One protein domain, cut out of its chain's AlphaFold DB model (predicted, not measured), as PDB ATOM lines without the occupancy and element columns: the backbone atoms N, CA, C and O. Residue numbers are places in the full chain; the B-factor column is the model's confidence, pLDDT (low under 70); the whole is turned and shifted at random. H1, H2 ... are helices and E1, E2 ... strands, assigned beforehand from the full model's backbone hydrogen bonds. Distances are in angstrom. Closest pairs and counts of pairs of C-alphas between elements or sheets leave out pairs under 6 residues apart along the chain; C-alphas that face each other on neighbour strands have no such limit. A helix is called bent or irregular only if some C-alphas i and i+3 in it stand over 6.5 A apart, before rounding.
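AT A GLANCE: This is residues 32 to 127 of the 130 residues of an uncharacterized protein of Vibrio alginolyticus (UniProt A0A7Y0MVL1). A strongly twisted sheet of five strands is built round the long, bent strand E1, with E5 on one side of it and E2 and E3 on the other, and E4 beyond E3; three short helices, H1, H2 and H3, lie round its rim. Two long loops reach away from this body: residues 46 to 65, whose tip at residues 55 to 60 sticks out as an arm, and residues 87 to 103, which lead from H1 to H2. The printed part has 96 residues, with named elements in the order E1 E2 E3 E4 H1 H2 E5 H3. The sheet is branched, its neighbour pairs are antiparallel, and the class is mixed, helices and strands. The whole is compact, with a radius of gyration of the C-alphas of 14.3 A and spans of 43 by 35 by 20 A.

HOW THE PARTS SIT: E1, residues 32 to 40, bends by 65 degrees at residue 36, and its pairing is staggered. E3, residues 66 to 71, is its antiparallel neighbour at 123 degrees, with N 34 and O 68 2.9 A apart. On the same side of E1, E2, residues 43 to 45, forms a hairpin with it, with N 38 and O 45 3.0 A apart. On the other side is E5, residues 112 to 119, antiparallel at 143 degrees, with N 37 and O 115 3.0 A apart. E4, residues 74 to 77, forms a hairpin with E3, with N 69 and O 76 3.0 A apart; E4 and E5 are apart. H2, residues 104 to 109, is on the sheet at a height of 7.5 A, and its closest C-alphas to E4 are those of Ile 104 and Phe 75, 5.5 A apart. It is over none of the strands, but only just: 2 of its C-alphas fall on E5. H1, residues 80 to 86, only grazes the sheet with residues 80 to 84. H3, residues 122 to 127, only grazes it with residues 122 to 124; the closest C-alphas of H3 and E1 are those of Ala 123 and Ile 35, 7.2 A apart. Every O i to N i+4 pair is within hydrogen-bond range in H1 and H2, and 1 of 2 in H3.

IN THESE COORDINATES: E1 begins at C-alpha 32, (-7.210, -132.157, 51.666), and measures 22.8 A. E5 measures 18.8 A, E3 16.8 A and E4 10.4 A. H1 begins at C-alpha 80, (-2.776, -132.029, 68.274). H3 ends at C-alpha 127, (-10.114, -117.836, 56.756).

THE WHOLE: The C-alphas of Asp 58 and His 98, 43.0 A apart, are the two farthest apart. The printed part has no cut. The links E2 to E3 and H1 to H2 are long. Residues 55 to 60 and 85 to 91 stand free. Mean pLDDT of the printed part is 75.8; residues 49 to 65 and 120 to 127 are under 70.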
ATOM      1  N   THR A  32      -6.110-132.963  51.133       77.12
ATOM      2  CA  THR A  32      -7.210-132.157  51.666       77.12
ATOM      3  C   THR A  32      -6.879-131.693  53.078       77.12
ATOM      4  O   THR A  32      -6.520-132.486  53.949       77.12
ATOM      5  N   ILE A  33      -7.028-130.395  53.316       76.06
ATOM      6  CA  ILE A  33      -7.102-129.862  54.669       76.06
ATOM      7  C   ILE A  33      -8.486-130.120  55.247       76.06
ATOM      8  O   ILE A  33      -9.485-129.816  54.606       76.06
ATOM      9  N   ASN A  34      -8.531-130.604  56.479       81.62
ATOM     10  CA  ASN A  34      -9.761-130.825  57.211       81.62
ATOM     11  C   ASN A  34      -9.796-129.974  58.476       81.62
ATOM     12  O   ASN A  34      -8.790-129.822  59.172       81.62
ATOM     13  N   ILE A  35     -10.974-129.429  58.760       78.69
ATOM     14  CA  ILE A  35     -11.268-128.611  59.931       78.69
ATOM     15  C   ILE A  35     -12.393-129.284  60.704       78.69
ATOM     16  O   ILE A  35     -13.393-129.719  60.126       78.69
ATOM     17  N   GLY A  36     -12.251-129.366  62.020       83.00
ATOM     18  CA  GLY A  36     -13.226-130.058  62.840       83.00
ATOM     19  C   GLY A  36     -12.904-130.060  64.321       83.00
ATOM     20  O   GLY A  36     -12.256-129.152  64.832       83.00
ATOM     21  N   TRP A  37     -13.372-131.094  65.004       88.75
ATOM     22  CA  TRP A  37     -13.123-131.326  66.423       88.75
ATOM     23  C   TRP A  37     -12.715-132.776  66.660       88.75
ATOM     24  O   TRP A  37     -12.781-133.604  65.747       88.75
ATOM     25  N   ILE A  38     -12.251-133.084  67.867       91.94
ATOM     26  CA  ILE A  38     -11.724-134.409  68.198       91.94
ATOM     27  C   ILE A  38     -12.327-134.966  69.484       91.94
ATOM     28  O   ILE A  38     -12.623-134.223  70.415       91.94
ATOM     29  N   GLU A  39     -12.488-136.283  69.541       94.06
ATOM     30  CA  GLU A  39     -12.940-137.017  70.722       94.06
ATOM     31  C   GLU A  39     -11.816-137.924  71.226       94.06
ATOM     32  O   GLU A  39     -11.225-138.687  70.454       94.06
ATOM     33  N   ILE A  40     -11.534-137.856  72.527       92.00
ATOM     34  CA  ILE A  40     -10.540-138.694  73.202       92.00
ATOM     35  C   ILE A  40     -11.194-139.274  74.450       92.00
ATOM     36  O   ILE A  40     -11.648-138.541  75.323       92.00
ATOM     37  N   GLY A  41     -11.277-140.604  74.540       88.12
ATOM     38  CA  GLY A  41     -11.856-141.268  75.714       88.12
ATOM     39  C   GLY A  41     -13.328-140.917  75.989       88.12
ATOM     40  O   GLY A  41     -13.777-141.058  77.126       88.12
ATOM     41  N   GLY A  42     -14.076-140.477  74.970       87.81
ATOM     42  CA  GLY A  42     -15.464-140.016  75.095       87.81
ATOM     43  C   GLY A  42     -15.618-138.558  75.542       87.81
ATOM     44  O   GLY A  42     -16.741-138.125  75.795       87.81
ATOM     45  N   GLU A  43     -14.519-137.810  75.664       89.62
ATOM     46  CA  GLU A  43     -14.533-136.367  75.887       89.62
ATOM     47  C   GLU A  43     -14.262-135.627  74.580       89.62
ATOM     48  O   GLU A  43     -13.315-135.952  73.858       89.62
ATOM     49  N   SER A  44     -15.083-134.618  74.293       89.38
ATOM     50  CA  SER A  44     -14.912-133.766  73.125       89.38
ATOM     51  C   SER A  44     -13.952-132.613  73.407       89.38
ATOM     52  O   SER A  44     -14.066-131.906  74.410       89.38
ATOM     53  N   TYR A  45     -13.055-132.370  72.461       85.62
ATOM     54  CA  TYR A  45     -12.098-131.275  72.451       85.62
ATOM     55  C   TYR A  45     -12.310-130.468  71.178       85.62
ATOM     56  O   TYR A  45     -12.481-131.045  70.103       85.62
ATOM     57  N   PHE A  46     -12.289-129.135  71.294       81.50
ATOM     58  CA  PHE A  46     -12.530-128.220  70.164       81.50
ATOM     59  C   PHE A  46     -13.945-128.356  69.568       81.50
ATOM     60  O   PHE A  46     -14.217-127.878  68.468       81.50
ATOM     61  N   GLU A  47     -14.859-129.033  70.278       84.00
ATOM     62  CA  GLU A  47     -16.231-129.204  69.815       84.00
ATOM     63  C   GLU A  47     -16.936-127.846  69.795       84.00
ATOM     64  O   GLU A  47     -16.934-127.144  70.811       84.00
ATOM     65  N   PRO A  48     -17.560-127.467  68.667       71.19
ATOM     66  CA  PRO A  48     -18.202-126.171  68.563       71.19
ATOM     67  C   PRO A  48     -19.405-126.141  69.494       71.19
ATOM     68  O   PRO A  48     -20.339-126.930  69.334       71.19
ATOM     69  N   ASN A  49     -19.419-125.205  70.435       66.12
ATOM     70  CA  ASN A  49     -20.592-124.964  71.259       66.12
ATOM     71  C   ASN A  49     -21.237-123.610  70.907       66.12
ATOM     72  O   ASN A  49     -20.616-122.715  70.331       66.12
ATOM     73  N   ASP A  50     -22.532-123.470  71.200       60.81
ATOM     74  CA  ASP A  50     -23.280-122.248  70.876       60.81
ATOM     75  C   ASP A  50     -22.788-121.010  71.652       60.81
ATOM     76  O   ASP A  50     -23.036-119.888  71.198       60.81
ATOM     77  N   ASP A  51     -22.088-121.220  72.772       53.56
ATOM     78  CA  ASP A  51     -21.528-120.193  73.657       53.56
ATOM     79  C   ASP A  51     -20.109-119.743  73.228       53.56
ATOM     80  O   ASP A  51     -19.687-118.642  73.576       53.56
ATOM     81  N   ASP A  52     -19.410-120.532  72.401       50.75
ATOM     82  CA  ASP A  52     -18.094-120.254  71.800       50.75
ATOM     83  C   ASP A  52     -18.197-119.276  70.624       50.75
ATOM     84  O   ASP A  52     -17.199-118.929  69.993       50.75
ATOM     85  N   LYS A  53     -19.399-118.762  70.342       48.47
ATOM     86  CA  LYS A  53     -19.589-117.555  69.533       48.47
ATOM     87  C   LYS A  53     -19.071-116.358  70.326       48.47
ATOM     88  O   LYS A  53     -19.836-115.532  70.827       48.47
ATOM     89  N   VAL A  54     -17.752-116.262  70.466       44.47
ATOM     90  CA  VAL A  54     -17.105-115.071  70.997       44.47
ATOM     91  C   VAL A  54     -17.336-113.975  69.970       44.47
ATOM     92  O   VAL A  54     -16.733-113.960  68.901       44.47
ATOM     93  N   HIS A  55     -18.269-113.081  70.283       38.38
ATOM     94  CA  HIS A  55     -18.436-111.830  69.569       38.38
ATOM     95  C   HIS A  55     -17.175-110.992  69.794       38.38
ATOM     96  O   HIS A  55     -17.032-110.346  70.833       38.38
ATOM     97  N   ASP A  56     -16.268-111.006  68.821       38.25
ATOM     98  CA  ASP A  56     -15.272-109.949  68.690       38.25
ATOM     99  C   ASP A  56     -15.984-108.580  68.600       38.25
ATOM    100  O   ASP A  56     -17.171-108.494  68.264       38.25
ATOM    101  N   VAL A  57     -15.274-107.493  68.896       40.22
ATOM    102  CA  VAL A  57     -15.768-106.105  68.876       40.22
ATOM    103  C   VAL A  57     -16.376-105.704  67.520       40.22
ATOM    104  O   VAL A  57     -17.179-104.771  67.479       40.22
ATOM    105  N   ASP A  58     -16.075-106.465  66.459       42.81
ATOM    106  CA  ASP A  58     -16.593-106.322  65.093       42.81
ATOM    107  C   ASP A  58     -17.542-107.461  64.637       42.81
ATOM    108  O   ASP A  58     -17.987-107.487  63.488       42.81
ATOM    109  N   GLY A  59     -17.915-108.389  65.527       36.31
ATOM    110  CA  GLY A  59     -18.899-109.445  65.252       36.31
ATOM    111  C   GLY A  59     -18.374-110.665  64.485       36.31
ATOM    112  O   GLY A  59     -19.179-111.382  63.890       36.31
ATOM    113  N   GLN A  60     -17.062-110.918  64.496       43.78
ATOM    114  CA  GLN A  60     -16.461-112.099  63.868       43.78
ATOM    115  C   GLN A  60     -16.383-113.278  64.852       43.78
ATOM    116  O   GLN A  60     -16.014-113.097  66.010       43.78
ATOM    117  N   ASN A  61     -16.772-114.476  64.399       41.19
ATOM    118  CA  ASN A  61     -16.814-115.685  65.224       41.19
ATOM    119  C   ASN A  61     -15.409-116.294  65.347       41.19
ATOM    120  O   ASN A  61     -14.860-116.770  64.354       41.19
ATOM    121  N   GLN A  62     -14.855-116.337  66.556       45.66
ATOM    122  CA  GLN A  62     -13.659-117.128  66.845       45.66
ATOM    123  C   GLN A  62     -14.086-118.537  67.247       45.66
ATOM    124  O   GLN A  62     -14.567-118.746  68.353       45.66
ATOM    125  N   PHE A  63     -13.940-119.502  66.349       50.53
ATOM    126  CA  PHE A  63     -14.203-120.900  66.669       50.53
ATOM    127  C   PHE A  63     -12.892-121.614  67.019       50.53
ATOM    128  O   PHE A  63     -11.915-121.516  66.276       50.53
ATOM    129  N   ASN A  64     -12.876-122.364  68.124       57.91
ATOM    130  CA  ASN A  64     -11.785-123.280  68.463       57.91
ATOM    131  C   ASN A  64     -11.926-124.549  67.619       57.91
ATOM    132  O   ASN A  64     -12.392-125.551  68.137       57.91
ATOM    133  N   TYR A  65     -11.587-124.508  66.333       68.44
ATOM    134  CA  TYR A  65     -11.513-125.720  65.516       68.44
ATOM    135  C   TYR A  65     -10.094-126.284  65.502       68.44
ATOM    136  O   TYR A  65      -9.110-125.545  65.566       68.44
ATOM    137  N   HIS A  66      -9.999-127.599  65.350       80.56
ATOM    138  CA  HIS A  66      -8.755-128.316  65.125       80.56
ATOM    139  C   HIS A  66      -8.562-128.637  63.642       80.56
ATOM    140  O   HIS A  66      -9.537-128.817  62.910       80.56
ATOM    141  N   VAL A  67      -7.306-128.709  63.196       78.19
ATOM    142  CA  VAL A  67      -6.946-128.864  61.779       78.19
ATOM    143  C   VAL A  67      -6.027-130.062  61.580       78.19
ATOM    144  O   VAL A  67      -5.066-130.248  62.325       78.19
ATOM    145  N   TRP A  68      -6.290-130.844  60.536       86.12
ATOM    146  CA  TRP A  68      -5.445-131.958  60.107       86.12
ATOM    147  C   TRP A  68      -5.416-132.076  58.582       86.12
ATOM    148  O   TRP A  68      -6.132-131.369  57.869       86.12
ATOM    149  N   LEU A  69      -4.560-132.962  58.077       83.00
ATOM    150  CA  LEU A  69      -4.439-133.253  56.653       83.00
ATOM    151  C   LEU A  69      -4.848-134.694  56.391       83.00
ATOM    152  O   LEU A  69      -4.430-135.606  57.111       83.00
ATOM    153  N   GLU A  70      -5.628-134.900  55.339       85.62
ATOM    154  CA  GLU A  70      -6.143-136.217  54.981       85.62
ATOM    155  C   GLU A  70      -6.387-136.373  53.479       85.62
ATOM    156  O   GLU A  70      -6.766-135.443  52.760       85.62
ATOM    157  N   GLY A  71      -6.114-137.559  52.966       78.88
ATOM    158  CA  GLY A  71      -6.467-137.955  51.609       78.88
ATOM    159  C   GLY A  71      -6.537-139.461  51.535       78.88
ATOM    160  O   GLY A  71      -6.618-140.109  52.572       78.88
ATOM    161  N   GLU A  72      -6.560-140.015  50.324       77.38
ATOM    162  CA  GLU A  72      -7.088-141.371  50.118       77.38
ATOM    163  C   GLU A  72      -6.433-142.431  51.019       77.38
ATOM    164  O   GLU A  72      -7.144-143.224  51.632       77.38
ATOM    165  N   ASP A  73      -5.108-142.372  51.174       79.50
ATOM    166  CA  ASP A  73      -4.326-143.325  51.972       79.50
ATOM    167  C   ASP A  73      -3.429-142.644  53.021       79.50
ATOM    168  O   ASP A  73      -2.463-143.240  53.505       79.50
ATOM    169  N   TYR A  74      -3.683-141.375  53.346       79.75
ATOM    170  CA  TYR A  74      -2.826-140.630  54.264       79.75
ATOM    171  C   TYR A  74      -3.645-139.833  55.279       79.75
ATOM    172  O   TYR A  74      -4.666-139.231  54.960       79.75
ATOM    173  N   PHE A  75      -3.139-139.800  56.505       89.31
ATOM    174  CA  PHE A  75      -3.631-138.953  57.578       89.31
ATOM    175  C   PHE A  75      -2.429-138.432  58.348       89.31
ATOM    176  O   PHE A  75      -1.540-139.214  58.705       89.31
ATOM    177  N   ILE A  76      -2.401-137.132  58.613       86.50
ATOM    178  CA  ILE A  76      -1.428-136.571  59.536       86.50
ATOM    179  C   ILE A  76      -1.982-135.355  60.264       86.50
ATOM    180  O   ILE A  76      -2.561-134.439  59.678       86.50
ATOM    181  N   ASP A  77      -1.716-135.329  61.557       87.25
ATOM    182  CA  ASP A  77      -1.970-134.203  62.426       87.25
ATOM    183  C   ASP A  77      -0.700-133.882  63.207       87.25
ATOM    184  O   ASP A  77      -0.255-134.591  64.115       87.25
ATOM    185  N   LEU A  78      -0.082-132.789  62.784       79.94
ATOM    186  CA  LEU A  78       1.208-132.331  63.278       79.94
ATOM    187  C   LEU A  78       1.099-131.562  64.599       79.94
ATOM    188  O   LEU A  78       2.124-131.206  65.176       79.94
ATOM    189  N   THR A  79      -0.118-131.247  65.047       77.81
ATOM    190  CA  THR A  79      -0.342-130.167  66.016       77.81
ATOM    191  C   THR A  79      -1.042-130.626  67.268       77.81
ATOM    192  O   THR A  79      -0.732-130.108  68.338       77.81
ATOM    193  N   LEU A  80      -1.911-131.636  67.170       84.56
ATOM    194  CA  LEU A  80      -2.776-132.029  68.274       84.56
ATOM    195  C   LEU A  80      -2.017-132.295  69.567       84.56
ATOM    196  O   LEU A  80      -2.401-131.783  70.607       84.56
ATOM    197  N   ILE A  81      -0.909-133.034  69.520       83.81
ATOM    198  CA  ILE A  81      -0.151-133.372  70.732       83.81
ATOM    199  C   ILE A  81       0.389-132.120  71.424       83.81
ATOM    200  O   ILE A  81       0.306-132.007  72.646       83.81
ATOM    201  N   ALA A  82       0.950-131.182  70.660       75.56
ATOM    202  CA  ALA A  82       1.445-129.930  71.220       75.56
ATOM    203  C   ALA A  82       0.285-129.099  71.785       75.56
ATOM    204  O   ALA A  82       0.366-128.645  72.923       75.56
ATOM    205  N   THR A  83      -0.818-128.991  71.040       77.25
ATOM    206  CA  THR A  83      -2.024-128.273  71.466       77.25
ATOM    207  C   THR A  83      -2.593-128.844  72.766       77.25
ATOM    208  O   THR A  83      -2.862-128.091  73.696       77.25
ATOM    209  N   LEU A  84      -2.725-130.169  72.872       82.88
ATOM    210  CA  LEU A  84      -3.205-130.845  74.078       82.88
ATOM    211  C   LEU A  84      -2.273-130.603  75.271       82.88
ATOM    212  O   LEU A  84      -2.742-130.320  76.366       82.88
ATOM    213  N   ARG A  85      -0.951-130.654  75.071       81.50
ATOM    214  CA  ARG A  85       0.031-130.388  76.138       81.50
ATOM    215  C   ARG A  85       0.027-128.941  76.624       81.50
ATOM    216  O   ARG A  85       0.334-128.692  77.789       81.50
ATOM    217  N   ASP A  86      -0.321-128.000  75.754       78.06
ATOM    218  CA  ASP A  86      -0.470-126.590  76.114       78.06
ATOM    219  C   ASP A  86      -1.780-126.319  76.880       78.06
ATOM    220  O   ASP A  86      -1.896-125.302  77.575       78.06
ATOM    221  N   MET A  87      -2.762-127.228  76.815       76.50
ATOM    222  CA  MET A  87      -3.992-127.118  77.597       76.50
ATOM    223  C   MET A  87      -3.713-127.311  79.092       76.50
ATOM    224  O   MET A  87      -3.142-128.300  79.554       76.50
ATOM    225  N   ASN A  88      -4.182-126.354  79.892       71.94
ATOM    226  CA  ASN A  88      -3.973-126.372  81.333       71.94
ATOM    227  C   ASN A  88      -4.646-127.591  81.993       71.94
ATOM    228  O   ASN A  88      -5.868-127.724  81.950       71.94
ATOM    229  N   ASN A  89      -3.855-128.400  82.700       77.75
ATOM    230  CA  ASN A  89      -4.261-129.647  83.366       77.75
ATOM    231  C   ASN A  89      -4.690-130.788  82.432       77.75
ATOM    232  O   ASN A  89      -5.367-131.704  82.896       77.75
ATOM    233  N   PHE A  90      -4.310-130.759  81.155       82.94
ATOM    234  CA  PHE A  90      -4.473-131.935  80.314       82.94
ATOM    235  C   PHE A  90      -3.565-133.072  80.804       82.94
ATOM    236  O   PHE A  90      -2.386-132.853  81.087       82.94
ATOM    237  N   ASP A  91      -4.119-134.277  80.941       88.06
ATOM    238  CA  ASP A  91      -3.344-135.479  81.248       88.06
ATOM    239  C   ASP A  91      -2.887-136.118  79.936       88.06
ATOM    240  O   ASP A  91      -3.679-136.742  79.233       88.06
ATOM    241  N   ASP A  92      -1.607-135.957  79.607       87.44
ATOM    242  CA  ASP A  92      -0.980-136.525  78.414       87.44
ATOM    243  C   ASP A  92      -0.212-137.825  78.700       87.44
ATOM    244  O   ASP A  92       0.496-138.322  77.826       87.44
ATOM    245  N   SER A  93      -0.352-138.413  79.895       91.12
ATOM    246  CA  SER A  93       0.414-139.605  80.301       91.12
ATOM    247  C   SER A  93       0.139-140.852  79.451       91.12
ATOM    248  O   SER A  93       0.931-141.799  79.454       91.12
ATOM    249  N   TRP A  94      -0.972-140.852  78.716       90.12
ATOM    250  CA  TRP A  94      -1.347-141.892  77.763       90.12
ATOM    251  C   TRP A  94      -0.674-141.728  76.390       90.12
ATOM    252  O   TRP A  94      -0.665-142.685  75.620       90.12
ATOM    253  N   ILE A  95      -0.080-140.566  76.090       90.19
ATOM    254  CA  ILE A  95       0.677-140.318  74.857       90.19
ATOM    255  C   ILE A  95       2.135-140.747  75.081       90.19
ATOM    256  O   ILE A  95       2.834-140.144  75.902       90.19
ATOM    257  N   PRO A  96       2.658-141.748  74.351       90.38
ATOM    258  CA  PRO A  96       4.053-142.151  74.498       90.38
ATOM    259  C   PRO A  96       5.024-141.004  74.163       90.38
ATOM    260  O   PRO A  96       4.849-140.306  73.170       90.38
ATOM    261  N   GLU A  97       6.111-140.847  74.931       86.06
ATOM    262  CA  GLU A  97       7.059-139.717  74.774       86.06
ATOM    263  C   GLU A  97       7.683-139.591  73.371       86.06
ATOM    264  O   GLU A  97       8.089-138.503  72.966       86.06
ATOM    265  N   HIS A  98       7.794-140.700  72.635       84.38
ATOM    266  CA  HIS A  98       8.372-140.722  71.290       84.38
ATOM    267  C   HIS A  98       7.382-140.304  70.194       84.38
ATOM    268  O   HIS A  98       7.804-140.068  69.063       84.38
ATOM    269  N   VAL A  99       6.091-140.212  70.519       84.12
ATOM    270  CA  VAL A  99       5.044-139.785  69.595       84.12
ATOM    271  C   VAL A  99       4.977-138.258  69.625       84.12
ATOM    272  O   VAL A  99       4.733-137.636  70.662       84.12
ATOM    273  N   VAL A 100       5.252-137.646  68.474       80.12
ATOM    274  CA  VAL A 100       5.353-136.183  68.310       80.12
ATOM    275  C   VAL A 100       4.298-135.607  67.365       80.12
ATOM    276  O   VAL A 100       4.063-134.404  67.385       80.12
ATOM    277  N   CYS A 101       3.645-136.459  66.577       83.38
ATOM    278  CA  CYS A 101       2.503-136.155  65.717       83.38
ATOM    279  C   CYS A 101       1.581-137.380  65.653       83.38
ATOM    280  O   CYS A 101       2.000-138.475  66.031       83.38
ATOM    281  N   ILE A 102       0.359-137.204  65.159       89.38
ATOM    282  CA  ILE A 102      -0.622-138.283  65.008       89.38
ATOM    283  C   ILE A 102      -0.718-138.668  63.530       89.38
ATOM    284  O   ILE A 102      -1.099-137.843  62.700       89.38
ATOM    285  N   GLY A 103      -0.349-139.904  63.197       89.25
ATOM    286  CA  GLY A 103      -0.638-140.541  61.914       89.25
ATOM    287  C   GLY A 103      -1.849-141.476  62.004       89.25
ATOM    288  O   GLY A 103      -2.586-141.464  62.991       89.25
ATOM    289  N   ILE A 104      -2.058-142.291  60.962       88.62
ATOM    290  CA  ILE A 104      -3.141-143.295  60.918       88.62
ATOM    291  C   ILE A 104      -3.021-144.267  62.099       88.62
ATOM    292  O   ILE A 104      -3.985-144.455  62.841       88.62
ATOM    293  N   ASP A 105      -1.834-144.847  62.290       90.81
ATOM    294  CA  ASP A 105      -1.597-145.868  63.312       90.81
ATOM    295  C   ASP A 105      -1.744-145.280  64.724       90.81
ATOM    296  O   ASP A 105      -2.426-145.856  65.574       90.81
ATOM    297  N   GLU A 106      -1.172-144.095  64.968       92.75
ATOM    298  CA  GLU A 106      -1.270-143.428  66.267       92.75
ATOM    299  C   GLU A 106      -2.712-143.048  66.596       92.75
ATOM    300  O   GLU A 106      -3.139-143.221  67.734       92.75
ATOM    301  N   ARG A 107      -3.488-142.561  65.619       91.06
ATOM    302  CA  ARG A 107      -4.904-142.230  65.815       91.06
ATOM    303  C   ARG A 107      -5.685-143.437  66.338       91.06
ATOM    304  O   ARG A 107      -6.473-143.291  67.274       91.06
ATOM    305  N   GLU A 108      -5.475-144.608  65.738       90.50
ATOM    306  CA  GLU A 108      -6.146-145.846  66.139       90.50
ATOM    307  C   GLU A 108      -5.663-146.355  67.499       90.50
ATOM    308  O   GLU A 108      -6.486-146.686  68.355       90.50
ATOM    309  N   GLU A 109      -4.345-146.393  67.726       91.69
ATOM    310  CA  GLU A 109      -3.748-146.861  68.985       91.69
ATOM    311  C   GLU A 109      -4.201-146.014  70.178       91.69
ATOM    312  O   GLU A 109      -4.522-146.539  71.247       91.69
ATOM    313  N   LEU A 110      -4.250-144.702  69.974       90.81
ATOM    314  CA  LEU A 110      -4.599-143.724  70.993       90.81
ATOM    315  C   LEU A 110      -6.114-143.528  71.142       90.81
ATOM    316  O   LEU A 110      -6.557-142.847  72.066       90.81
ATOM    317  N   GLY A 111      -6.916-144.131  70.260       92.25
ATOM    318  CA  GLY A 111      -8.375-144.042  70.301       92.25
ATOM    319  C   GLY A 111      -8.905-142.630  70.055       92.25
ATOM    320  O   GLY A 111      -9.902-142.242  70.666       92.25
ATOM    321  N   ILE A 112      -8.243-141.864  69.183       94.62
ATOM    322  CA  ILE A 112      -8.627-140.490  68.844       94.62
ATOM    323  C   ILE A 112      -9.604-140.527  67.668       94.62
ATOM    324  O   ILE A 112      -9.317-141.079  66.600       94.62
ATOM    325  N   SER A 113     -10.763-139.904  67.840       95.62
ATOM    326  CA  SER A 113     -11.728-139.726  66.754       95.62
ATOM    327  C   SER A 113     -11.697-138.293  66.253       95.62
ATOM    328  O   SER A 113     -11.662-137.359  67.042       95.62
ATOM    329  N   TYR A 114     -11.712-138.129  64.933       93.56
ATOM    330  CA  TYR A 114     -11.740-136.834  64.263       93.56
ATOM    331  C   TYR A 114     -13.110-136.635  63.627       93.56
ATOM    332  O   TYR A 114     -13.619-137.525  62.938       93.56
ATOM    333  N   HIS A 115     -13.698-135.469  63.858       92.44
ATOM    334  CA  HIS A 115     -15.046-135.122  63.440       92.44
ATOM    335  C   HIS A 115     -14.990-133.929  62.496       92.44
ATOM    336  O   HIS A 115     -14.801-132.790  62.920       92.44
ATOM    337  N   LEU A 116     -15.138-134.213  61.202       88.38
ATOM    338  CA  LEU A 116     -15.075-133.221  60.133       88.38
ATOM    339  C   LEU A 116     -16.248-132.238  60.206       88.38
ATOM    340  O   LEU A 116     -17.407-132.650  60.290       88.38
ATOM    341  N   ILE A 117     -15.936-130.951  60.107       82.06
ATOM    342  CA  ILE A 117     -16.900-129.868  59.901       82.06
ATOM    343  C   ILE A 117     -16.796-129.357  58.467       82.06
ATOM    344  O   ILE A 117     -17.821-129.236  57.797       82.06
ATOM    345  N   ASP A 118     -15.576-129.075  58.010       77.12
ATOM    346  CA  ASP A 118     -15.312-128.516  56.684       77.12
ATOM    347  C   ASP A 118     -13.967-128.997  56.120       77.12
ATOM    348  O   ASP A 118     -13.105-129.460  56.872       77.12
ATOM    349  N   SER A 119     -13.784-128.910  54.801       79.50
ATOM    350  CA  SER A 119     -12.614-129.455  54.104       79.50
ATOM    351  C   SER A 119     -12.254-128.727  52.805       79.50
ATOM    352  O   SER A 119     -13.139-128.260  52.090       79.50
ATOM    353  N   GLY A 120     -10.974-128.757  52.427       69.56
ATOM    354  CA  GLY A 120     -10.478-128.320  51.117       69.56
ATOM    355  C   GLY A 120     -10.161-126.826  51.012       69.56
ATOM    356  O   GLY A 120      -9.981-126.142  52.017       69.56
ATOM    357  N   ASP A 121     -10.061-126.322  49.778       59.19
ATOM    358  CA  ASP A 121      -9.695-124.923  49.501       59.19
ATOM    359  C   ASP A 121     -10.710-123.921  50.084       59.19
ATOM    360  O   ASP A 121     -10.316-122.880  50.611       59.19
ATOM    361  N   ASP A 122     -12.002-124.263  50.090       55.22
ATOM    362  CA  ASP A 122     -13.080-123.436  50.660       55.22
ATOM    363  C   ASP A 122     -12.913-123.241  52.184       55.22
ATOM    364  O   ASP A 122     -13.175-122.159  52.727       55.22
ATOM    365  N   ALA A 123     -12.382-124.264  52.864       56.56
ATOM    366  CA  ALA A 123     -12.029-124.225  54.278       56.56
ATOM    367  C   ALA A 123     -10.788-123.357  54.552       56.56
ATOM    368  O   ALA A 123     -10.491-123.076  55.703       56.56
ATOM    369  N   LEU A 124     -10.051-122.915  53.526       49.72
ATOM    370  CA  LEU A 124      -8.964-121.937  53.646       49.72
ATOM    371  C   LEU A 124      -9.383-120.539  53.197       49.72
ATOM    372  O   LEU A 124      -8.935-119.556  53.787       49.72
ATOM    373  N   GLU A 125     -10.225-120.425  52.169       44.94
ATOM    374  CA  GLU A 125     -10.725-119.139  51.665       44.94
ATOM    375  C   GLU A 125     -11.578-118.409  52.707       44.94
ATOM    376  O   GLU A 125     -11.390-117.212  52.935       44.94
ATOM    377  N   SER A 126     -12.418-119.143  53.437       43.72
ATOM    378  CA  SER A 126     -13.210-118.617  54.559       43.72
ATOM    379  C   SER A 126     -12.364-118.006  55.693       43.72
ATOM    380  O   SER A 126     -12.863-117.155  56.434       43.72
ATOM    381  N   PHE A 127     -11.078-118.364  55.781       45.41
ATOM    382  CA  PHE A 127     -10.114-117.836  56.756       45.41
ATOM    383  C   PHE A 127      -9.111-116.833  56.158       45.41
ATOM    384  O   PHE A 127      -8.401-116.172  56.911       45.41
TER     385      PHE A 127